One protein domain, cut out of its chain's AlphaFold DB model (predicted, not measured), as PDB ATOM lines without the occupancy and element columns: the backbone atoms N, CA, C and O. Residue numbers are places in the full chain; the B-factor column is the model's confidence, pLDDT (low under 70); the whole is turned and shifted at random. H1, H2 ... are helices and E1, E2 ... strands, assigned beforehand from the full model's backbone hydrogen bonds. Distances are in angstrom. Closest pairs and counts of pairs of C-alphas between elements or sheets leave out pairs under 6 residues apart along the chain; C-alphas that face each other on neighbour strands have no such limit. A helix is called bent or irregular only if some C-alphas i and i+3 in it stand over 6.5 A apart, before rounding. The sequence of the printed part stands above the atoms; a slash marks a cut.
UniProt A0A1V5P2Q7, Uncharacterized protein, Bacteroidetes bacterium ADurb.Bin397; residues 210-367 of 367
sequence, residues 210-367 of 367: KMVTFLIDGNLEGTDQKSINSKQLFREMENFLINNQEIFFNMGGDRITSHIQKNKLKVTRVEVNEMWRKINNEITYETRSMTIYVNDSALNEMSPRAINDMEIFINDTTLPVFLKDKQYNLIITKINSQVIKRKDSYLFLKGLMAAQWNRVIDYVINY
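Overview. This is residues 210 to 367 of the 367 residues of an uncharacterized protein of Bacteroidetes bacterium ADurb.Bin397 (UniProt A0A1V5P2Q7). A strongly twisted sheet of four strands is the core, with the long hairpin E2 and E3 along one side of it; H1 slants over one face, with H4 on that same face. H5 packs on the edge strand E4, crossing it, and H6 packs on H5 at one end of the long axis, while H2 and the loop of residues 251 to 266 lie at the other end. The printed part has 158 residues, with six named helices and four named strands in the order E1 H1 H2 E2 E3 H3 H4 E4 H5 H6; the sheet's order is E3, E2, E1, E4, all antiparallel, and the class is mixed, helices and strands. The whole is compact, with a radius of gyration of the C-alphas of 16.5 A, yet elongated in outline, spanning 54 by 30 by 28 A.

Arrangement. Start at E1, residues 210 to 216, an inner strand of the sheet. Its neighbour E2, residues 267 to 279, is antiparallel to it at 152 degrees, and you find N 212 and O 274 within hydrogen-bond range at 2.8 A. E3, residues 282 to 294, forms a hairpin with E2, with N 284 and O 277 at 2.9 A; E3 bends by 59 degrees at residue 288. On the other side of E1 is the edge strand E4, residues 330 to 335, antiparallel at 147 degrees, with N 215 and O 331 at 2.8 A. H1, residues 225 to 243, is on the sheet at a height of 9.2 A, over E3 and E2. On the local plane it stands at 59 degrees to E2, slantwise to the strands, but only just; its closest C-alphas to E2 are those of Glu 238 and Val 267, 5.7 A apart. H2, residues 245 to 250, is not on the sheet; it and H1 only just touch, and only at the corner, with 3 pairs of C-alphas within 8 A, the closest being Leu 241 and Phe 248 at 5.6 A. H3, residues 304 to 308, stands at the sheet's level, its closest C-alphas to E3 being those of Pro 304 and Arg 288, 5.7 A apart. H4, residues 319 to 325, touches H3, where the closest C-alphas, of Asn 308 and Pro 320, are 6.1 A apart; H4 is on the same face of the sheet as H1. H5, residues 342 to 354, is on the sheet at a height of 8.0 A; its closest C-alphas to E4 are those of Ser 345 and Ile 332, 5.0 A apart. H6, residues 360 to 365, touches H5 at a steep tilt of 53 degrees, opposite ways, closest at the C-alphas of Gly 351 and Val 360, 5.0 A. In H1, H2, H3, H4 and H6 every O i to N i+4 pair is within hydrogen-bond range; in H5, 7 of 9 are.

Along the chain. Find C-alpha 210 at (-28.869, -10.554, 26.102), where E1 begins its 18.2 A. H1 covers 26.7 A from C-alpha 225 at (-21.367, 10.120, 11.102). E2 runs 34.7 A, E3 34.4 A and E4 13.4 A. H5 covers 19.5 A and is irregular, with C-alphas 343 and 346 7.3 A apart. H6 ends at C-alpha 365, at (-45.522, -2.345, 21.736).

Size, cuts and confidence. The two C-alphas farthest apart are those of Ile 260 and Asn 366, at 54.2 A. The printed part has no cut, and residue 367 is the chain's last. The link from H2 to E2, 16 residues, is long. The mean pLDDT of the printed part is 90.9; look for values under 70 at residues 220 to 221 and 258 to 263.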
ATOM      1  N   LYS A 210     -28.211 -10.281  27.382       96.94
ATOM      2  CA  LYS A 210     -28.869 -10.554  26.102       96.94
ATOM      3  C   LYS A 210     -27.827 -11.038  25.108       96.94
ATOM      4  O   LYS A 210     -26.719 -10.505  25.074       96.94
ATOM      5  N   MET A 211     -28.185 -12.008  24.278       97.69
ATOM      6  CA  MET A 211     -27.436 -12.288  23.055       97.69
ATOM      7  C   MET A 211     -28.086 -11.497  21.925       97.69
ATOM      8  O   MET A 211     -29.237 -11.754  21.586       97.69
ATOM      9  N   VAL A 212     -27.380 -10.522  21.369       98.44
ATOM     10  CA  VAL A 212     -27.889  -9.648  20.312       98.44
ATOM     11  C   VAL A 212     -27.150  -9.960  19.020       98.44
ATOM     12  O   VAL A 212     -25.924  -9.884  18.970       98.44
ATOM     13  N   THR A 213     -27.909 -10.285  17.978       98.56
ATOM     14  CA  THR A 213     -27.402 -10.383  16.607       98.56
ATOM     15  C   THR A 213     -27.832  -9.140  15.848       98.56
ATOM     16  O   THR A 213     -29.013  -8.769  15.860       98.56
ATOM     17  N   PHE A 214     -26.885  -8.498  15.174       98.19
ATOM     18  CA  PHE A 214     -27.167  -7.353  14.322       98.19
ATOM     19  C   PHE A 214     -26.340  -7.370  13.043       98.19
ATOM     20  O   PHE A 214     -25.265  -7.964  12.967       98.19
ATOM     21  N   LEU A 215     -26.858  -6.680  12.035       96.88
ATOM     22  CA  LEU A 215     -26.151  -6.362  10.804       96.88
ATOM     23  C   LEU A 215     -25.611  -4.942  10.885       96.88
ATOM     24  O   LEU A 215     -26.299  -4.059  11.395       96.88
ATOM     25  N   ILE A 216     -24.421  -4.713  10.341       94.94
ATOM     26  CA  ILE A 216     -23.915  -3.361  10.095       94.94
ATOM     27  C   ILE A 216     -24.352  -2.950   8.688       94.94
ATOM     28  O   ILE A 216     -24.117  -3.686   7.730       94.94
ATOM     29  N   ASP A 217     -25.025  -1.806   8.560       85.06
ATOM     30  CA  ASP A 217     -25.563  -1.331   7.279       85.06
ATOM     31  C   ASP A 217     -24.592  -0.356   6.595       85.06
ATOM     32  O   ASP A 217     -24.541   0.833   6.919       85.06
ATOM     33  N   GLY A 218     -23.811  -0.875   5.644       78.56
ATOM     34  CA  GLY A 218     -22.874  -0.099   4.824       78.56
ATOM     35  C   GLY A 218     -23.494   0.566   3.588       78.56
ATOM     36  O   GLY A 218     -22.824   1.368   2.941       78.56
ATOM     37  N   ASN A 219     -24.757   0.270   3.251       71.06
ATOM     38  CA  ASN A 219     -25.388   0.695   1.991       71.06
ATOM     39  C   ASN A 219     -26.272   1.946   2.129       71.06
ATOM     40  O   ASN A 219     -26.917   2.355   1.165       71.06
ATOM     41  N   LEU A 220     -26.329   2.562   3.309       68.69
ATOM     42  CA  LEU A 220     -27.131   3.764   3.520       68.69
ATOM     43  C   LEU A 220     -26.493   4.969   2.817       68.69
ATOM     44  O   LEU A 220     -25.356   5.339   3.098       68.69
ATOM     45  N   GLU A 221     -27.249   5.659   1.961       69.81
ATOM     46  CA  GLU A 221     -26.841   6.938   1.350       69.81
ATOM     47  C   GLU A 221     -26.719   8.091   2.366       69.81
ATOM     48  O   GLU A 221     -26.397   9.217   1.997       69.81
ATOM     49  N   GLY A 222     -26.903   7.811   3.659       71.69
ATOM     50  CA  GLY A 222     -26.753   8.779   4.735       71.69
ATOM     51  C   GLY A 222     -25.377   9.451   4.753       71.69
ATOM     52  O   GLY A 222     -24.338   8.840   4.459       71.69
ATOM     53  N   THR A 223     -25.401  10.730   5.112       79.19
ATOM     54  CA  THR A 223     -24.228  11.594   5.309       79.19
ATOM     55  C   THR A 223     -23.933  11.837   6.788       79.19
ATOM     56  O   THR A 223     -23.037  12.607   7.115       79.19
ATOM     57  N   ASP A 224     -24.695  11.226   7.696       88.75
ATOM     58  CA  ASP A 224     -24.436  11.293   9.128       88.75
ATOM     59  C   ASP A 224     -23.208  10.450   9.509       88.75
ATOM     60  O   ASP A 224     -22.809   9.525   8.793       88.75
ATOM     61  N   GLN A 225     -22.616  10.749  10.667       89.81
ATOM     62  CA  GLN A 225     -21.367  10.120  11.102       89.81
ATOM     63  C   GLN A 225     -21.466   8.589  11.175       89.81
ATOM     64  O   GLN A 225     -20.509   7.902  10.823       89.81
ATOM     65  N   LYS A 226     -22.620   8.030  11.575       91.38
ATOM     66  CA  LYS A 226     -22.792   6.571  11.645       91.38
ATOM     67  C   LYS A 226     -22.796   5.940  10.258       91.38
ATOM     68  O   LYS A 226     -22.199   4.877  10.082       91.38
ATOM     69  N   SER A 227     -23.406   6.592   9.269       91.12
ATOM     70  CA  SER A 227     -23.360   6.145   7.871       91.12
ATOM     71  C   SER A 227     -21.949   6.209   7.292       91.12
ATOM     72  O   SER A 227     -21.516   5.253   6.647       91.12
ATOM     73  N   ILE A 228     -21.201   7.282   7.570       91.19
ATOM     74  CA  ILE A 228     -19.796   7.420   7.151       91.19
ATOM     75  C   ILE A 228     -18.945   6.297   7.755       91.19
ATOM     76  O   ILE A 228     -18.263   5.578   7.024       91.19
ATOM     77  N   ASN A 229     -19.055   6.080   9.067       93.44
ATOM     78  CA  ASN A 229     -18.322   5.035   9.782       93.44
ATOM     79  C   ASN A 229     -18.660   3.628   9.261       93.44
ATOM     80  O   ASN A 229     -17.776   2.783   9.130       93.44
ATOM     81  N   SER A 230     -19.929   3.375   8.920       93.69
ATOM     82  CA  SER A 230     -20.360   2.085   8.359       93.69
ATOM     83  C   SER A 230     -19.757   1.843   6.973       93.69
ATOM     84  O   SER A 230     -19.247   0.758   6.711       93.69
ATOM     85  N   LYS A 231     -19.746   2.855   6.094       92.62
ATOM     86  CA  LYS A 231     -19.110   2.763   4.766       92.62
ATOM     87  C   LYS A 231     -17.609   2.512   4.872       92.62
ATOM     88  O   LYS A 231     -17.064   1.697   4.130       92.62
ATOM     89  N   GLN A 232     -16.949   3.198   5.801       93.38
ATOM     90  CA  GLN A 232     -15.521   3.033   6.029       93.38
ATOM     91  C   GLN A 232     -15.185   1.625   6.520       93.38
ATOM     92  O   GLN A 232     -14.277   1.015   5.970       93.38
ATOM     93  N   LEU A 233     -15.954   1.070   7.464       95.25
ATOM     94  CA  LEU A 233     -15.778  -0.316   7.909       95.25
ATOM     95  C   LEU A 233     -15.766  -1.296   6.731       95.25
ATOM     96  O   LEU A 233     -14.873  -2.131   6.627       95.25
ATOM     97  N   PHE A 234     -16.755  -1.187   5.842       94.75
ATOM     98  CA  PHE A 234     -16.884  -2.078   4.691       94.75
ATOM     99  C   PHE A 234     -15.691  -1.946   3.745       94.75
ATOM    100  O   PHE A 234     -15.149  -2.957   3.306       94.75
ATOM    101  N   ARG A 235     -15.242  -0.712   3.487       93.38
ATOM    102  CA  ARG A 235     -14.056  -0.443   2.670       93.38
ATOM    103  C   ARG A 235     -12.790  -1.042   3.282       93.38
ATOM    104  O   ARG A 235     -12.028  -1.679   2.565       93.38
ATOM    105  N   GLU A 236     -12.569  -0.867   4.582       95.44
ATOM    106  CA  GLU A 236     -11.371  -1.397   5.243       95.44
ATOM    107  C   GLU A 236     -11.391  -2.926   5.340       95.44
ATOM    108  O   GLU A 236     -10.362  -3.567   5.137       95.44
ATOM    109  N   MET A 237     -12.562  -3.539   5.549       94.94
ATOM    110  CA  MET A 237     -12.711  -4.994   5.451       94.94
ATOM    111  C   MET A 237     -12.429  -5.507   4.036       94.94
ATOM    112  O   MET A 237     -11.747  -6.516   3.873       94.94
ATOM    113  N   GLU A 238     -12.927  -4.819   3.009       93.44
ATOM    114  CA  GLU A 238     -12.679  -5.177   1.611       93.44
ATOM    115  C   GLU A 238     -11.186  -5.081   1.269       93.44
ATOM    116  O   GLU A 238     -10.603  -6.054   0.785       93.44
ATOM    117  N   ASN A 239     -10.542  -3.961   1.616       93.44
ATOM    118  CA  ASN A 239      -9.100  -3.766   1.467       93.44
ATOM    119  C   ASN A 239      -8.309  -4.868   2.183       93.44
ATOM    120  O   ASN A 239      -7.377  -5.436   1.612       93.44
ATOM    121  N   PHE A 240      -8.688  -5.193   3.422       94.31
ATOM    122  CA  PHE A 240      -8.033  -6.231   4.208       94.31
ATOM    123  C   PHE A 240      -8.107  -7.594   3.518       94.31
ATOM    124  O   PHE A 240      -7.077  -8.249   3.377       94.31
ATOM    125  N   LEU A 241      -9.284  -8.013   3.047       92.62
ATOM    126  CA  LEU A 241      -9.456  -9.311   2.386       92.62
ATOM    127  C   LEU A 241      -8.724  -9.382   1.037       92.62
ATOM    128  O   LEU A 241      -8.170 -10.427   0.697       92.62
ATOM    129  N   ILE A 242      -8.679  -8.278   0.285       90.69
ATOM    130  CA  ILE A 242      -7.932  -8.189  -0.979       90.69
ATOM    131  C   ILE A 242      -6.424  -8.321  -0.735       90.69
ATOM    132  O   ILE A 242      -5.746  -9.037  -1.479       90.69
ATOM    133  N   ASN A 243      -5.909  -7.667   0.308       92.06
ATOM    134  CA  ASN A 243      -4.484  -7.660   0.642       92.06
ATOM    135  C   ASN A 243      -4.032  -8.927   1.387       92.06
ATOM    136  O   ASN A 243      -2.862  -9.289   1.312       92.06
ATOM    137  N   ASN A 244      -4.950  -9.635   2.052       91.75
ATOM    138  CA  ASN A 244      -4.676 -10.843   2.835       91.75
ATOM    139  C   ASN A 244      -5.412 -12.064   2.262       91.75
ATOM    140  O   ASN A 244      -6.256 -12.681   2.917       91.75
ATOM    141  N   GLN A 245      -5.089 -12.430   1.020       88.81
ATOM    142  CA  GLN A 245      -5.807 -13.485   0.290       88.81
ATOM    143  C   GLN A 245      -5.761 -14.853   0.974       88.81
ATOM    144  O   GLN A 245      -6.745 -15.585   0.932       88.81
ATOM    145  N   GLU A 246      -4.646 -15.198   1.619       89.88
ATOM    146  CA  GLU A 246      -4.541 -16.447   2.375       89.88
ATOM    147  C   GLU A 246      -5.594 -16.508   3.488       89.88
ATOM    148  O   GLU A 246      -6.303 -17.504   3.615       89.88
ATOM    149  N   ILE A 247      -5.775 -15.410   4.228       90.56
ATOM    150  CA  ILE A 247      -6.808 -15.299   5.263       90.56
ATOM    151  C   ILE A 247      -8.195 -15.444   4.632       90.56
ATOM    152  O   ILE A 247      -9.002 -16.239   5.110       90.56
ATOM    153  N   PHE A 248      -8.464 -14.745   3.526       91.50
ATOM    154  CA  PHE A 248      -9.739 -14.852   2.812       91.50
ATOM    155  C   PHE A 248     -10.066 -16.299   2.394       91.50
ATOM    156  O   PHE A 248     -11.178 -16.776   2.635       91.50
ATOM    157  N   PHE A 249      -9.110 -17.028   1.810       90.44
ATOM    158  CA  PHE A 249      -9.325 -18.420   1.405       90.44
ATOM    159  C   PHE A 249      -9.437 -19.367   2.605       90.44
ATOM    160  O   PHE A 249     -10.307 -20.233   2.595       90.44
ATOM    161  N   ASN A 250      -8.675 -19.146   3.679       90.56
ATOM    162  CA  ASN A 250      -8.806 -19.903   4.932       90.56
ATOM    163  C   ASN A 250     -10.161 -19.670   5.625       90.56
ATOM    164  O   ASN A 250     -10.685 -20.547   6.314       90.56
ATOM    165  N   MET A 251     -10.787 -18.515   5.392       90.06
ATOM    166  CA  MET A 251     -12.165 -18.225   5.800       90.06
ATOM    167  C   MET A 251     -13.218 -18.836   4.856       90.06
ATOM    168  O   MET A 251     -14.416 -18.576   4.993       90.06
ATOM    169  N   GLY A 252     -12.799 -19.680   3.913       89.81
ATOM    170  CA  GLY A 252     -13.653 -20.379   2.961       89.81
ATOM    171  C   GLY A 252     -14.129 -19.499   1.805       89.81
ATOM    172  O   GLY A 252     -15.258 -19.657   1.334       89.81
ATOM    173  N   GLY A 253     -13.292 -18.544   1.392       87.31
ATOM    174  CA  GLY A 253     -13.489 -17.725   0.195       87.31
ATOM    175  C   GLY A 253     -13.375 -18.503  -1.124       87.31
ATOM    176  O   GLY A 253     -13.840 -18.028  -2.158       87.31
ATOM    177  N   ASP A 254     -12.832 -19.721  -1.084       85.44
ATOM    178  CA  ASP A 254     -12.782 -20.684  -2.193       85.44
ATOM    179  C   ASP A 254     -14.183 -21.067  -2.702       85.44
ATOM    180  O   ASP A 254     -14.375 -21.297  -3.894       85.44
ATOM    181  N   ARG A 255     -15.182 -21.040  -1.809       85.75
ATOM    182  CA  ARG A 255     -16.605 -21.228  -2.135       85.75
ATOM    183  C   ARG A 255     -17.212 -20.066  -2.926       85.75
ATOM    184  O   ARG A 255     -18.274 -20.231  -3.515       85.75
ATOM    185  N   ILE A 256     -16.577 -18.893  -2.901       80.75
ATOM    186  CA  ILE A 256     -17.111 -17.645  -3.469       80.75
ATOM    187  C   ILE A 256     -16.459 -17.349  -4.816       80.75
ATOM    188  O   ILE A 256     -17.137 -17.022  -5.788       80.75
ATOM    189  N   THR A 257     -15.132 -17.434  -4.884       75.81
ATOM    190  CA  THR A 257     -14.382 -17.163  -6.109       75.81
ATOM    191  C   THR A 257     -13.122 -18.013  -6.182       75.81
ATOM    192  O   THR A 257     -12.507 -18.345  -5.170       75.81
ATOM    193  N   SER A 258     -12.707 -18.339  -7.405       65.06
ATOM    194  CA  SER A 258     -11.410 -18.972  -7.646       65.06
ATOM    195  C   SER A 258     -10.281 -17.939  -7.560       65.06
ATOM    196  O   SER A 258     -10.481 -16.754  -7.839       65.06
ATOM    197  N   HIS A 259      -9.059 -18.389  -7.259       60.50
ATOM    198  CA  HIS A 259      -7.850 -17.550  -7.135       60.50
ATOM    199  C   HIS A 259      -7.514 -16.710  -8.392       60.50
ATOM    200  O   HIS A 259      -6.616 -15.866  -8.372       60.50
ATOM    201  N   ILE A 260      -8.227 -16.943  -9.499       54.78
ATOM    202  CA  ILE A 260      -8.011 -16.341 -10.815       54.78
ATOM    203  C   ILE A 260      -8.762 -14.998 -10.961       54.78
ATOM    204  O   ILE A 260      -8.303 -14.127 -11.698       54.78
ATOM    205  N   GLN A 261      -9.870 -14.761 -10.239       59.31
ATOM    206  CA  GLN A 261     -10.670 -13.524 -10.352       59.31
ATOM    207  C   GLN A 261     -10.456 -12.582  -9.153       59.31
ATOM    208  O   GLN A 261     -11.283 -12.495  -8.248       59.31
ATOM    209  N   LYS A 262      -9.328 -11.861  -9.163       55.12
ATOM    210  CA  LYS A 262      -8.824 -11.062  -8.025       55.12
ATOM    211  C   LYS A 262      -9.579  -9.752  -7.725       55.12
ATOM    212  O   LYS A 262      -9.577  -9.317  -6.583       55.12
ATOM    213  N   ASN A 263     -10.250  -9.135  -8.704       58.56
ATOM    214  CA  ASN A 263     -10.729  -7.738  -8.601       58.56
ATOM    215  C   ASN A 263     -12.245  -7.579  -8.370       58.56
ATOM    216  O   ASN A 263     -12.830  -6.584  -8.795       58.56
ATOM    217  N   LYS A 264     -12.915  -8.565  -7.765       74.38
ATOM    218  CA  LYS A 264     -14.377  -8.522  -7.561       74.38
ATOM    219  C   LYS A 264     -14.821  -8.852  -6.135       74.38
ATOM    220  O   LYS A 264     -15.977  -9.215  -5.951       74.38
ATOM    221  N   LEU A 265     -13.936  -8.794  -5.140       86.00
ATOM    222  CA  LEU A 265     -14.362  -8.994  -3.754       86.00
ATOM    223  C   LEU A 265     -15.081  -7.732  -3.290       86.00
ATOM    224  O   LEU A 265     -14.439  -6.704  -3.146       86.00
ATOM    225  N   LYS A 266     -16.393  -7.819  -3.075       90.25
ATOM    226  CA  LYS A 266     -17.171  -6.749  -2.458       90.25
ATOM    227  C   LYS A 266     -17.744  -7.240  -1.144       90.25
ATOM    228  O   LYS A 266     -18.475  -8.233  -1.135       90.25
ATOM    229  N   VAL A 267     -17.457  -6.547  -0.046       92.81
ATOM    230  CA  VAL A 267     -18.124  -6.836   1.231       92.81
ATOM    231  C   VAL A 267     -19.560  -6.323   1.132       92.81
ATOM    232  O   VAL A 267     -19.786  -5.137   0.911       92.81
ATOM    233  N   THR A 268     -20.552  -7.211   1.242       91.56
ATOM    234  CA  THR A 268     -21.973  -6.841   1.078       91.56
ATOM    235  C   THR A 268     -22.743  -6.812   2.387       91.56
ATOM    236  O   THR A 268     -23.734  -6.089   2.498       91.56
ATOM    237  N   ARG A 269     -22.279  -7.546   3.404       92.88
ATOM    238  CA  ARG A 269     -22.901  -7.578   4.730       92.88
ATOM    239  C   ARG A 269     -21.898  -7.986   5.802       92.88
ATOM    240  O   ARG A 269     -21.034  -8.825   5.570       92.88
ATOM    241  N   VAL A 270     -22.064  -7.428   6.995       96.81
ATOM    242  CA  VAL A 270     -21.349  -7.845   8.204       96.81
ATOM    243  C   VAL A 270     -22.392  -8.148   9.265       96.81
ATOM    244  O   VAL A 270     -23.222  -7.294   9.577       96.81
ATOM    245  N   GLU A 271     -22.376  -9.370   9.779       97.88
ATOM    246  CA  GLU A 271     -23.231  -9.819  10.873       97.88
ATOM    247  C   GLU A 271     -22.381 -10.019  12.120       97.88
ATOM    248  O   GLU A 271     -21.331 -10.654  12.059       97.88
ATOM    249  N   VAL A 272     -22.832  -9.478  13.246       98.31
ATOM    250  CA  VAL A 272     -22.123  -9.552  14.522       98.31
ATOM    251  C   VAL A 272     -23.055 -10.152  15.565       98.31
ATOM    252  O   VAL A 272     -24.202  -9.722  15.707       98.31
ATOM    253  N   ASN A 273     -22.545 -11.128  16.314       98.25
ATOM    254  CA  ASN A 273     -23.189 -11.661  17.505       98.25
ATOM    255  C   ASN A 273     -22.463 -11.140  18.739       98.25
ATOM    256  O   ASN A 273     -21.252 -11.319  18.889       98.25
ATOM    257  N   GLU A 274     -23.203 -10.529  19.655       97.94
ATOM    258  CA  GLU A 274     -22.647  -9.958  20.873       97.94
ATOM    259  C   GLU A 274     -23.441 -10.361  22.105       97.94
ATOM    260  O   GLU A 274     -24.667 -10.429  22.102       97.94
ATOM    261  N   MET A 275     -22.722 -10.546  23.205       97.38
ATOM    262  CA  MET A 275     -23.319 -10.601  24.525       97.38
ATOM    263  C   MET A 275     -23.349  -9.198  25.116       97.38
ATOM    264  O   MET A 275     -22.308  -8.576  25.321       97.38
ATOM    265  N   TRP A 276     -24.550  -8.707  25.383       97.25
ATOM    266  CA  TRP A 276     -24.776  -7.427  26.035       97.25
ATOM    267  C   TRP A 276     -25.071  -7.693  27.506       97.25
ATOM    268  O   TRP A 276     -25.891  -8.561  27.809       97.25
ATOM    269  N   ARG A 277     -24.436  -6.958  28.424       95.50
ATOM    270  CA  ARG A 277     -24.723  -7.048  29.868       95.50
ATOM    271  C   ARG A 277     -24.996  -5.674  30.452       95.50
ATOM    272  O   ARG A 277     -24.223  -4.754  30.197       95.50
ATOM    273  N   LYS A 278     -26.052  -5.555  31.261       91.44
ATOM    274  CA  LYS A 278     -26.422  -4.304  31.938       91.44
ATOM    275  C   LYS A 278     -26.023  -4.362  33.409       91.44
ATOM    276  O   LYS A 278     -26.600  -5.130  34.176       91.44
ATOM    277  N   ILE A 279     -25.047  -3.548  33.800       87.94
ATOM    278  CA  ILE A 279     -24.520  -3.458  35.168       87.94
ATOM    279  C   ILE A 279     -24.585  -1.991  35.580       87.94
ATOM    280  O   ILE A 279     -24.068  -1.139  34.874       87.94
ATOM    281  N   ASN A 280     -25.246  -1.678  36.698       85.00
ATOM    282  CA  ASN A 280     -25.388  -0.298  37.192       85.00
ATOM    283  C   ASN A 280     -25.896   0.699  36.126       85.00
ATOM    284  O   ASN A 280     -25.436   1.831  36.058       85.00
ATOM    285  N   ASN A 281     -26.852   0.268  35.293       83.81
ATOM    286  CA  ASN A 281     -27.385   0.995  34.128       83.81
ATOM    287  C   ASN A 281     -26.414   1.249  32.965       83.81
ATOM    288  O   ASN A 281     -26.858   1.757  31.937       83.81
ATOM    289  N   GLU A 282     -25.165   0.816  33.055       90.88
ATOM    290  CA  GLU A 282     -24.239   0.808  31.929       90.88
ATOM    291  C   GLU A 282     -24.353  -0.508  31.160       90.88
ATOM    292  O   GLU A 282     -24.533  -1.581  31.745       90.88
ATOM    293  N   ILE A 283     -24.275  -0.428  29.832       94.19
ATOM    294  CA  ILE A 283     -24.314  -1.599  28.959       94.19
ATOM    295  C   ILE A 283     -22.899  -1.871  28.471       94.19
ATOM    296  O   ILE A 283     -22.266  -1.025  27.847       94.19
ATOM    297  N   THR A 284     -22.425  -3.079  28.744       94.38
ATOM    298  CA  THR A 284     -21.163  -3.594  28.220       94.38
ATOM    299  C   THR A 284     -21.431  -4.526  27.047       94.38
ATOM    300  O   THR A 284     -22.422  -5.265  27.044       94.38
ATOM    301  N   TYR A 285     -20.537  -4.492  26.061       95.44
ATOM    302  CA  TYR A 285     -20.645  -5.257  24.822       95.44
ATOM    303  C   TYR A 285     -19.453  -6.205  24.690       95.44
ATOM    304  O   TYR A 285     -18.296  -5.782  24.732       95.44
ATOM    305  N   GLU A 286     -19.735  -7.493  24.523       95.62
ATOM    306  CA  GLU A 286     -18.727  -8.527  24.311       95.62
ATOM    307  C   GLU A 286     -19.018  -9.267  23.005       95.62
ATOM    308  O   GLU A 286     -19.966 -10.053  22.920       95.62
ATOM    309  N   THR A 287     -18.200  -9.025  21.982       96.94
ATOM    310  CA  THR A 287     -18.306  -9.715  20.694       96.94
ATOM    311  C   THR A 287     -18.046 -11.207  20.862       96.94
ATOM    312  O   THR A 287     -17.043 -11.619  21.444       96.94
ATOM    313  N   ARG A 288     -18.982 -12.022  20.372       97.38
ATOM    314  CA  ARG A 288     -18.949 -13.488  20.440       97.38
ATOM    315  C   ARG A 288     -18.569 -14.105  19.114       97.38
ATOM    316  O   ARG A 288     -17.802 -15.061  19.108       97.38
ATOM    317  N   SER A 289     -19.075 -13.547  18.028       97.94
ATOM    318  CA  SER A 289     -18.669 -13.936  16.691       97.94
ATOM    319  C   SER A 289     -19.012 -12.861  15.671       97.94
ATOM    320  O   SER A 289     -19.776 -11.932  15.949       97.94
ATOM    321  N   MET A 290     -18.421 -12.990  14.487       98.00
ATOM    322  CA  MET A 290     -18.691 -12.122  13.351       98.00
ATOM    323  C   MET A 290     -18.627 -12.926  12.058       98.00
ATOM    324  O   MET A 290     -17.724 -13.740  11.874       98.00
ATOM    325  N   THR A 291     -19.549 -12.649  11.147       97.38
ATOM    326  CA  THR A 291     -19.602 -13.257   9.818       97.38
ATOM    327  C   THR A 291     -19.581 -12.152   8.775       97.38
ATOM    328  O   THR A 291     -20.447 -11.273   8.762       97.38
ATOM    329  N   ILE A 292     -18.585 -12.198   7.892       95.88
ATOM    330  CA  ILE A 292     -18.467 -11.283   6.755       95.88
ATOM    331  C   ILE A 292     -19.059 -11.970   5.526       95.88
ATOM    332  O   ILE A 292     -18.770 -13.135   5.254       95.88
ATOM    333  N   TYR A 293     -19.876 -11.242   4.778       94.06
ATOM    334  CA  TYR A 293     -20.431 -11.685   3.509       94.06
ATOM    335  C   TYR A 293     -19.727 -10.956   2.377       94.06
ATOM    336  O   TYR A 293     -19.674  -9.723   2.358       94.06
ATOM    337  N   VAL A 294     -19.218 -11.727   1.423       92.44
ATOM    338  CA  VAL A 294     -18.550 -11.224   0.227       92.44
ATOM    339  C   VAL A 294     -19.350 -11.676  -0.983       92.44
ATOM    340  O   VAL A 294     -19.629 -12.864  -1.125       92.44
ATOM    341  N   ASN A 295     -19.746 -10.734  -1.840       89.56
ATOM    342  CA  ASN A 295     -20.635 -10.994  -2.980       89.56
ATOM    343  C   ASN A 295     -21.875 -11.812  -2.569       89.56
ATOM    344  O   ASN A 295     -22.213 -12.814  -3.196       89.56
ATOM    345  N   ASP A 296     -22.489 -11.417  -1.449       88.88
ATOM    346  CA  ASP A 296     -23.671 -12.041  -0.837       88.88
ATOM    347  C   ASP A 296     -23.491 -13.480  -0.329       88.88
ATOM    348  O   ASP A 296     -24.434 -14.080   0.189       88.88
ATOM    349  N   SER A 297     -22.268 -14.005  -0.369       91.12
ATOM    350  CA  SER A 297     -21.915 -15.319   0.167       91.12
ATOM    351  C   SER A 297     -21.209 -15.191   1.516       91.12
ATOM    352  O   SER A 297     -20.308 -14.369   1.680       91.12
ATOM    353  N   ALA A 298     -21.621 -15.998   2.497       93.94
ATOM    354  CA  ALA A 298     -21.034 -15.990   3.835       93.94
ATOM    355  C   ALA A 298     -19.632 -16.611   3.833       93.94
ATOM    356  O   ALA A 298     -19.448 -17.736   3.362       93.94
ATOM    357  N   LEU A 299     -18.666 -15.913   4.427       95.25
ATOM    358  CA  LEU A 299     -17.431 -16.535   4.893       95.25
ATOM    359  C   LEU A 299     -17.688 -17.339   6.176       95.25
ATOM    360  O   LEU A 299     -18.772 -17.295   6.760       95.25
ATOM    361  N   ASN A 300     -16.682 -18.093   6.618       95.88
ATOM    362  CA  ASN A 300     -16.727 -18.786   7.900       95.88
ATOM    363  C   ASN A 300     -16.921 -17.792   9.055       95.88
ATOM    364  O   ASN A 300     -16.328 -16.712   9.068       95.88
ATOM    365  N   GLU A 301     -17.734 -18.190  10.035       96.50
ATOM    366  CA  GLU A 301     -17.926 -17.431  11.268       96.50
ATOM    367  C   GLU A 301     -16.596 -17.317  12.029       96.50
ATOM    368  O   GLU A 301     -15.889 -18.304  12.246       96.50
ATOM    369  N   MET A 302     -16.257 -16.099  12.446       96.06
ATOM    370  CA  MET A 302     -15.028 -15.810  13.172       96.06
ATOM    371  C   MET A 302     -15.252 -15.784  14.677       96.06
ATOM    372  O   MET A 302     -16.206 -15.185  15.172       96.06
ATOM    373  N   SER A 303     -14.304 -16.375  15.408       96.25
ATOM    374  CA  SER A 303     -14.226 -16.273  16.868       96.25
ATOM    375  C   SER A 303     -13.738 -14.886  17.317       96.25
ATOM    376  O   SER A 303     -13.102 -14.181  16.532       96.25
ATOM    377  N   PRO A 304     -13.923 -14.498  18.595       95.69
ATOM    378  CA  PRO A 304     -13.442 -13.209  19.104       95.69
ATOM    379  C   PRO A 304     -11.931 -13.026  18.941       95.69
ATOM    380  O   PRO A 304     -11.470 -11.920  18.681       95.69
ATOM    381  N   ARG A 305     -11.167 -14.121  19.051       94.56
ATOM    382  CA  ARG A 305      -9.721 -14.116  18.820       94.56
ATOM    383  C   ARG A 305      -9.401 -13.802  17.361       94.56
ATOM    384  O   ARG A 305      -8.636 -12.885  17.110       94.56
ATOM    385  N   ALA A 306     -10.056 -14.486  16.423       93.62
ATOM    386  CA  ALA A 306      -9.862 -14.234  14.997       93.62
ATOM    387  C   ALA A 306     -10.215 -12.787  14.615       93.62
ATOM    388  O   ALA A 306      -9.479 -12.177  13.856       93.62
ATOM    389  N   ILE A 307     -11.285 -12.218  15.187       94.50
ATOM    390  CA  ILE A 307     -11.671 -10.809  14.977       94.50
ATOM    391  C   ILE A 307     -10.593  -9.853  15.503       94.50
ATOM    392  O   ILE A 307     -10.303  -8.848  14.866       94.50
ATOM    393  N   ASN A 308     -10.013 -10.145  16.670       92.62
ATOM    394  CA  ASN A 308      -8.958  -9.326  17.263       92.62
ATOM    395  C   ASN A 308      -7.639  -9.397  16.482       92.62
ATOM    396  O   ASN A 308      -6.911  -8.412  16.435       92.62
ATOM    397  N   ASP A 309      -7.356 -10.546  15.874       92.06
ATOM    398  CA  ASP A 309      -6.167 -10.762  15.050       92.06
ATOM    399  C   ASP A 309      -6.316 -10.118  13.651       92.06
ATOM    400  O   ASP A 309      -5.345 -10.034  12.900       92.06
ATOM    401  N   MET A 310      -7.512  -9.624  13.287       89.56
ATOM    402  CA  MET A 310      -7.683  -8.777  12.105       89.56
ATOM    403  C   MET A 310      -7.086  -7.396  12.392       89.56
ATOM    404  O   MET A 310      -7.661  -6.601  13.136       89.56
ATOM    405  N   GLU A 311      -5.966  -7.076  11.749       89.00
ATOM    406  CA  GLU A 311      -5.309  -5.761  11.807       89.00
ATOM    407  C   GLU A 311      -6.075  -4.689  11.000       89.00
ATOM    408  O   GLU A 311      -5.521  -3.964  10.178       89.00
ATOM    409  N   ILE A 312      -7.393  -4.612  11.203       93.56
ATOM    410  CA  ILE A 312      -8.275  -3.631  10.577       93.56
ATOM    411  C   ILE A 312      -8.394  -2.420  11.499       93.56
ATOM    412  O   ILE A 312      -8.821  -2.535  12.654       93.56
ATOM    413  N   PHE A 313      -8.078  -1.252  10.944       92.81
ATOM    414  CA  PHE A 313      -8.186   0.037  11.612       92.81
ATOM    415  C   PHE A 313      -9.286   0.877  10.963       92.81
ATOM    416  O   PHE A 313      -9.293   1.073   9.751       92.81
ATOM    417  N   ILE A 314     -10.209   1.395  11.772       92.25
ATOM    418  CA  ILE A 314     -11.263   2.319  11.349       92.25
ATOM    419  C   ILE A 314     -11.101   3.602  12.161       92.25
ATOM    420  O   ILE A 314     -11.274   3.577  13.377       92.25
ATOM    421  N   ASN A 315     -10.767   4.720  11.509       87.19
ATOM    422  CA  ASN A 315     -10.516   6.012  12.174       87.19
ATOM    423  C   ASN A 315      -9.555   5.888  13.370       87.19
ATOM    424  O   ASN A 315      -9.895   6.280  14.483       87.19
ATOM    425  N   ASP A 316      -8.398   5.261  13.144       88.19
ATOM    426  CA  ASP A 316      -7.352   5.011  14.150       88.19
ATOM    427  C   ASP A 316      -7.770   4.118  15.336       88.19
ATOM    428  O   ASP A 316      -7.017   3.949  16.295       88.19
ATOM    429  N   THR A 317      -8.944   3.484  15.267       93.38
ATOM    430  CA  THR A 317      -9.399   2.491  16.250       93.38
ATOM    431  C   THR A 317      -9.343   1.085  15.671       93.38
ATOM    432  O   THR A 317      -9.617   0.873  14.491       93.38
ATOM    433  N   THR A 318      -8.989   0.100  16.496       94.69
ATOM    434  CA  THR A 318      -9.013  -1.304  16.074       94.69
ATOM    435  C   THR A 318     -10.451  -1.783  15.904       94.69
ATOM    436  O   THR A 318     -11.358  -1.313  16.597       94.69
ATOM    437  N   LEU A 319     -10.672  -2.765  15.030       95.19
ATOM    438  CA  LEU A 319     -11.999  -3.343  14.800       95.19
ATOM    439  C   LEU A 319     -12.746  -3.737  16.099       95.19
ATOM    440  O   LEU A 319     -13.917  -3.372  16.228       95.19
ATOM    441  N   PRO A 320     -12.130  -4.399  17.103       94.31
ATOM    442  CA  PRO A 320     -12.817  -4.698  18.362       94.31
ATOM    443  C   PRO A 320     -13.277  -3.457  19.140       94.31
ATOM    444  O   PRO A 320     -14.332  -3.494  19.776       94.31
ATOM    445  N   VAL A 321     -12.500  -2.369  19.116       94.06
ATOM    446  CA  VAL A 321     -12.862  -1.098  19.768       94.06
ATOM    447  C   VAL A 321     -13.993  -0.431  18.996       94.06
ATOM    448  O   VAL A 321     -15.035  -0.137  19.579       94.06
ATOM    449  N   PHE A 322     -13.850  -0.328  17.673       95.19
ATOM    450  CA  PHE A 322     -14.880   0.206  16.790       95.19
ATOM    451  C   PHE A 322     -16.233  -0.478  17.016       95.19
ATOM    452  O   PHE A 322     -17.250   0.194  17.193       95.19
ATOM    453  N   LEU A 323     -16.252  -1.819  17.072       95.06
ATOM    454  CA  LEU A 323     -17.470  -2.592  17.321       95.06
ATOM    455  C   LEU A 323     -18.106  -2.233  18.669       95.06
ATOM    456  O   LEU A 323     -19.327  -2.074  18.722       95.06
ATOM    457  N   LYS A 324     -17.319  -2.061  19.736       93.50
ATOM    458  CA  LYS A 324     -17.820  -1.716  21.077       93.50
ATOM    459  C   LYS A 324     -18.446  -0.326  21.155       93.50
ATOM    460  O   LYS A 324     -19.440  -0.181  21.860       93.50
ATOM    461  N   ASP A 325     -17.942   0.646  20.401       92.06
ATOM    462  CA  ASP A 325     -18.392   2.043  20.483       92.06
ATOM    463  C   ASP A 325     -19.778   2.287  19.867       92.06
ATOM    464  O   ASP A 325     -20.418   3.310  20.132       92.06
ATOM    465  N   LYS A 326     -20.264   1.348  19.040       93.00
ATOM    466  CA  LYS A 326     -21.598   1.387  18.406       93.00
ATOM    467  C   LYS A 326     -21.855   2.680  17.601       93.00
ATOM    468  O   LYS A 326     -23.006   3.066  17.371       93.00
ATOM    469  N   GLN A 327     -20.791   3.340  17.128       91.94
ATOM    470  CA  GLN A 327     -20.839   4.551  16.295       91.94
ATOM    471  C   GLN A 327     -21.029   4.224  14.807       91.94
ATOM    472  O   GLN A 327     -20.368   4.785  13.940       91.94
ATOM    473  N   TYR A 328     -21.938   3.306  14.498       93.19
ATOM    474  CA  TYR A 328     -22.258   2.859  13.143       93.19
ATOM    475  C   TYR A 328     -23.743   2.503  13.049       93.19
ATOM    476  O   TYR A 328     -24.448   2.414  14.060       93.19
ATOM    477  N   ASN A 329     -24.237   2.334  11.826       91.81
ATOM    478  CA  ASN A 329     -25.614   1.941  11.585       91.81
ATOM    479  C   ASN A 329     -25.748   0.444  11.807       91.81
ATOM    480  O   ASN A 329     -25.149  -0.356  11.091       91.81
ATOM    481  N   LEU A 330     -26.543   0.082  12.807       94.12
ATOM    482  CA  LEU A 330     -26.815  -1.303  13.142       94.12
ATOM    483  C   LEU A 330     -28.302  -1.611  12.988       94.12
ATOM    484  O   LEU A 330     -29.165  -0.794  13.320       94.12
ATOM    485  N   ILE A 331     -28.584  -2.812  12.501       95.81
ATOM    486  CA  ILE A 331     -29.925  -3.365  12.352       95.81
ATOM    487  C   ILE A 331     -29.984  -4.637  13.187       95.81
ATOM    488  O   ILE A 331     -29.368  -5.637  12.829       95.81
ATOM    489  N   ILE A 332     -30.723  -4.610  14.291       97.69
ATOM    490  CA  ILE A 332     -30.953  -5.787  15.126       97.69
ATOM    491  C   ILE A 332     -31.812  -6.779  14.347       97.69
ATOM    492  O   ILE A 332     -32.909  -6.452  13.893       97.69
ATOM    493  N   THR A 333     -31.316  -8.006  14.227       98.00
ATOM    494  CA  THR A 333     -32.008  -9.117  13.563       98.00
ATOM    495  C   THR A 333     -32.447 -10.190  14.545       98.00
ATOM    496  O   THR A 333     -33.377 -10.942  14.251       98.00
ATOM    497  N   LYS A 334     -31.825 -10.261  15.726       98.38
ATOM    498  CA  LYS A 334     -32.181 -11.235  16.757       98.38
ATOM    499  C   LYS A 334     -31.830 -10.732  18.153       98.38
ATOM    500  O   LYS A 334     -30.779 -10.127  18.351       98.38
ATOM    501  N   ILE A 335     -32.687 -11.036  19.125       98.06
ATOM    502  CA  ILE A 335     -32.382 -10.915  20.553       98.06
ATOM    503  C   ILE A 335     -32.735 -12.248  21.206       98.06
ATOM    504  O   ILE A 335     -33.884 -12.685  21.157       98.06
ATOM    505  N   ASN A 336     -31.748 -12.889  21.824       96.44
ATOM    506  CA  ASN A 336     -31.840 -14.238  22.370       96.44
ATOM    507  C   ASN A 336     -32.345 -15.223  21.300       96.44
ATOM    508  O   ASN A 336     -31.670 -15.407  20.286       96.44
ATOM    509  N   SER A 337     -33.509 -15.856  21.485       94.81
ATOM    510  CA  SER A 337     -34.137 -16.713  20.469       94.81
ATOM    511  C   SER A 337     -35.087 -15.957  19.530       94.81
ATOM    512  O   SER A 337     -35.414 -16.474  18.461       94.81
ATOM    513  N   GLN A 338     -35.497 -14.731  19.875       95.62
ATOM    514  CA  GLN A 338     -36.497 -13.969  19.130       95.62
ATOM    515  C   GLN A 338     -35.895 -13.308  17.890       95.62
ATOM    516  O   GLN A 338     -35.007 -12.460  17.983       95.62
ATOM    517  N   VAL A 339     -36.435 -13.658  16.722       96.81
ATOM    518  CA  VAL A 339     -36.127 -12.987  15.455       96.81
ATOM    519  C   VAL A 339     -36.829 -11.632  15.415       96.81
ATOM    520  O   VAL A 339     -38.034 -11.535  15.654       96.81
ATOM    521  N   ILE A 340     -36.074 -10.589  15.086       97.19
ATOM    522  CA  ILE A 340     -36.557  -9.212  15.001       97.19
ATOM    523  C   ILE A 340     -36.745  -8.842  13.532       97.19
ATOM    524  O   ILE A 340     -35.831  -8.958  12.714       97.19
ATOM    525  N   LYS A 341     -37.951  -8.389  13.177       95.69
ATOM    526  CA  LYS A 341     -38.230  -7.900  11.823       95.69
ATOM    527  C   LYS A 341     -37.482  -6.588  11.605       95.69
ATOM    528  O   LYS A 341     -37.466  -5.728  12.481       95.69
ATOM    529  N   ARG A 342     -36.944  -6.381  10.396       92.75
ATOM    530  CA  ARG A 342     -36.161  -5.177  10.050       92.75
ATOM    531  C   ARG A 342     -36.875  -3.867  10.406       92.75
ATOM    532  O   ARG A 342     -36.233  -2.958  10.916       92.75
ATOM    533  N   LYS A 343     -38.192  -3.793  10.187       94.06
ATOM    534  CA  LYS A 343     -39.014  -2.615  10.516       94.06
ATOM    535  C   LYS A 343     -39.043  -2.271  12.016       94.06
ATOM    536  O   LYS A 343     -39.164  -1.103  12.357       94.06
ATOM    537  N   ASP A 344     -38.869  -3.264  12.888       95.81
ATOM    538  CA  ASP A 344     -38.962  -3.107  14.344       95.81
ATOM    539  C   ASP A 344     -37.571  -2.922  14.985       95.81
ATOM    540  O   ASP A 344     -37.460  -2.529  16.146       95.81
ATOM    541  N   SER A 345     -36.490  -3.152  14.224       95.88
ATOM    542  CA  SER A 345     -35.093  -3.082  14.683       95.88
ATOM    543  C   SER A 345     -34.779  -1.810  15.477       95.88
ATOM    544  O   SER A 345     -34.148  -1.868  16.532       95.88
ATOM    545  N   TYR A 346     -35.215  -0.652  14.978       94.75
ATOM    546  CA  TYR A 346     -34.958   0.635  15.625       94.75
ATOM    547  C   TYR A 346     -35.631   0.748  17.001       94.75
ATOM    548  O   TYR A 346     -35.013   1.230  17.953       94.75
ATOM    549  N   LEU A 347     -36.875   0.274  17.124       96.38
ATOM    550  CA  LEU A 347     -37.612   0.285  18.388       96.38
ATOM    551  C   LEU A 347     -36.986  -0.679  19.397       96.38
ATOM    552  O   LEU A 347     -36.806  -0.315  20.556       96.38
ATOM    553  N   PHE A 348     -36.570  -1.869  18.955       97.12
ATOM    554  CA  PHE A 348     -35.858  -2.815  19.815       97.12
ATOM    555  C   PHE A 348     -34.514  -2.268  20.296       97.12
ATOM    556  O   PHE A 348     -34.187  -2.412  21.474       97.12
ATOM    557  N   LEU A 349     -33.756  -1.584  19.431       95.88
ATOM    558  CA  LEU A 349     -32.519  -0.920  19.837       95.88
ATOM    559  C   LEU A 349     -32.790   0.137  20.912       95.88
ATOM    560  O   LEU A 349     -32.121   0.142  21.943       95.88
ATOM    561  N   LYS A 350     -33.806   0.988  20.722       95.19
ATOM    562  CA  LYS A 350     -34.232   1.946  21.753       95.19
ATOM    563  C   LYS A 350     -34.634   1.259  23.057       95.19
ATOM    564  O   LYS A 350     -34.205   1.697  24.122       95.19
ATOM    565  N   GLY A 351     -35.394   0.168  22.978       95.06
ATOM    566  CA  GLY A 351     -35.816  -0.615  24.136       95.06
ATOM    567  C   GLY A 351     -34.638  -1.193  24.918       95.06
ATOM    568  O   GLY A 351     -34.607  -1.086  26.141       95.06
ATOM    569  N   LEU A 352     -33.617  -1.721  24.239       95.06
ATOM    570  CA  LEU A 352     -32.402  -2.214  24.898       95.06
ATOM    571  C   LEU A 352     -31.640  -1.104  25.638       95.06
ATOM    572  O   LEU A 352     -31.073  -1.366  26.700       95.06
ATOM    573  N   MET A 353     -31.655   0.124  25.117       93.56
ATOM    574  CA  MET A 353     -30.971   1.263  25.737       93.56
ATOM    575  C   MET A 353     -31.769   1.861  26.904       93.56
ATOM    576  O   MET A 353     -31.203   2.144  27.960       93.56
ATOM    577  N   ALA A 354     -33.084   2.028  26.744       92.44
ATOM    578  CA  ALA A 354     -33.915   2.802  27.669       92.44
ATOM    579  C   ALA A 354     -34.715   1.950  28.668       92.44
ATOM    580  O   ALA A 354     -34.915   2.367  29.808       92.44
ATOM    581  N   ALA A 355     -35.188   0.767  28.270       91.69
ATOM    582  CA  ALA A 355     -36.116  -0.011  29.082       91.69
ATOM    583  C   ALA A 355     -35.416  -0.837  30.176       91.69
ATOM    584  O   ALA A 355     -34.196  -1.073  30.181       91.69
ATOM    585  N   GLN A 356     -36.228  -1.341  31.108       90.19
ATOM    586  CA  GLN A 356     -35.841  -2.506  31.899       90.19
ATOM    587  C   GLN A 356     -35.784  -3.724  30.974       90.19
ATOM    588  O   GLN A 356     -36.675  -3.941  30.159       90.19
ATOM    589  N   TRP A 357     -34.729  -4.530  31.089       91.38
ATOM    590  CA  TRP A 357     -34.464  -5.605  30.127       91.38
ATOM    591  C   TRP A 357     -35.463  -6.763  30.163       91.38
ATOM    592  O   TRP A 357     -35.502  -7.547  29.221       91.38
ATOM    593  N   ASN A 358     -36.290  -6.853  31.201       89.00
ATOM    594  CA  ASN A 358     -37.436  -7.758  31.274       89.00
ATOM    595  C   ASN A 358     -38.732  -7.172  30.685       89.00
ATOM    596  O   ASN A 358     -39.776  -7.797  30.809       89.00
ATOM    597  N   ARG A 359     -38.676  -5.980  30.076       90.75
ATOM    598  CA  ARG A 359     -39.818  -5.241  29.509       90.75
ATOM    599  C   ARG A 359     -39.479  -4.579  28.168       90.75
ATOM    600  O   ARG A 359     -40.025  -3.539  27.810       90.75
ATOM    601  N   VAL A 360     -38.532  -5.151  27.427       93.31
ATOM    602  CA  VAL A 360     -38.116  -4.647  26.108       93.31
ATOM    603  C   VAL A 360     -39.259  -4.760  25.103       93.31
ATOM    604  O   VAL A 360     -39.502  -3.820  24.357       93.31
ATOM    605  N   ILE A 361     -39.986  -5.878  25.098       92.75
ATOM    606  CA  ILE A 361     -41.132  -6.074  24.199       92.75
ATOM    607  C   ILE A 361     -42.244  -5.076  24.536       92.75
ATOM    608  O   ILE A 361     -42.778  -4.440  23.632       92.75
ATOM    609  N   ASP A 362     -42.529  -4.865  25.824       91.19
ATOM    610  CA  ASP A 362     -43.541  -3.898  26.265       91.19
ATOM    611  C   ASP A 362     -43.187  -2.481  25.803       91.19
ATOM    612  O   ASP A 362     -44.054  -1.737  25.354       91.19
ATOM    613  N   TYR A 363     -41.907  -2.108  25.868       92.12
ATOM    614  CA  TYR A 363     -41.436  -0.829  25.342       92.12
ATOM    615  C   TYR A 363     -41.724  -0.689  23.842       92.12
ATOM    616  O   TYR A 363     -42.172   0.363  23.408       92.12
ATOM    617  N   VAL A 364     -41.490  -1.743  23.055       92.00
ATOM    618  CA  VAL A 364     -41.713  -1.727  21.601       92.00
ATOM    619  C   VAL A 364     -43.198  -1.652  21.248       92.00
ATOM    620  O   VAL A 364     -43.544  -0.969  20.295       92.00
ATOM    621  N   ILE A 365     -44.071  -2.331  21.996       89.94
ATOM    622  CA  ILE A 365     -45.522  -2.345  21.736       89.94
ATOM    623  C   ILE A 365     -46.176  -0.991  22.056       89.94
ATOM    624  O   ILE A 365     -47.159  -0.623  21.420       89.94
ATOM    625  N   ASN A 366     -45.654  -0.264  23.046       87.88
ATOM    626  CA  ASN A 366     -46.226   1.003  23.511       87.88
ATOM    627  C   ASN A 366     -45.653   2.250  22.804       87.88
ATOM    628  O   ASN A 366     -45.986   3.369  23.202       87.88
ATOM    629  N   TYR A 367     -44.785   2.068  21.806       80.75
ATOM    630  CA  TYR A 367     -44.241   3.120  20.939       80.75
ATOM    631  C   TYR A 367     -44.923   3.093  19.576       80.75
ATOM    632  O   TYR A 367     -45.129   4.195  19.018       80.75
TER     633      TYR A 367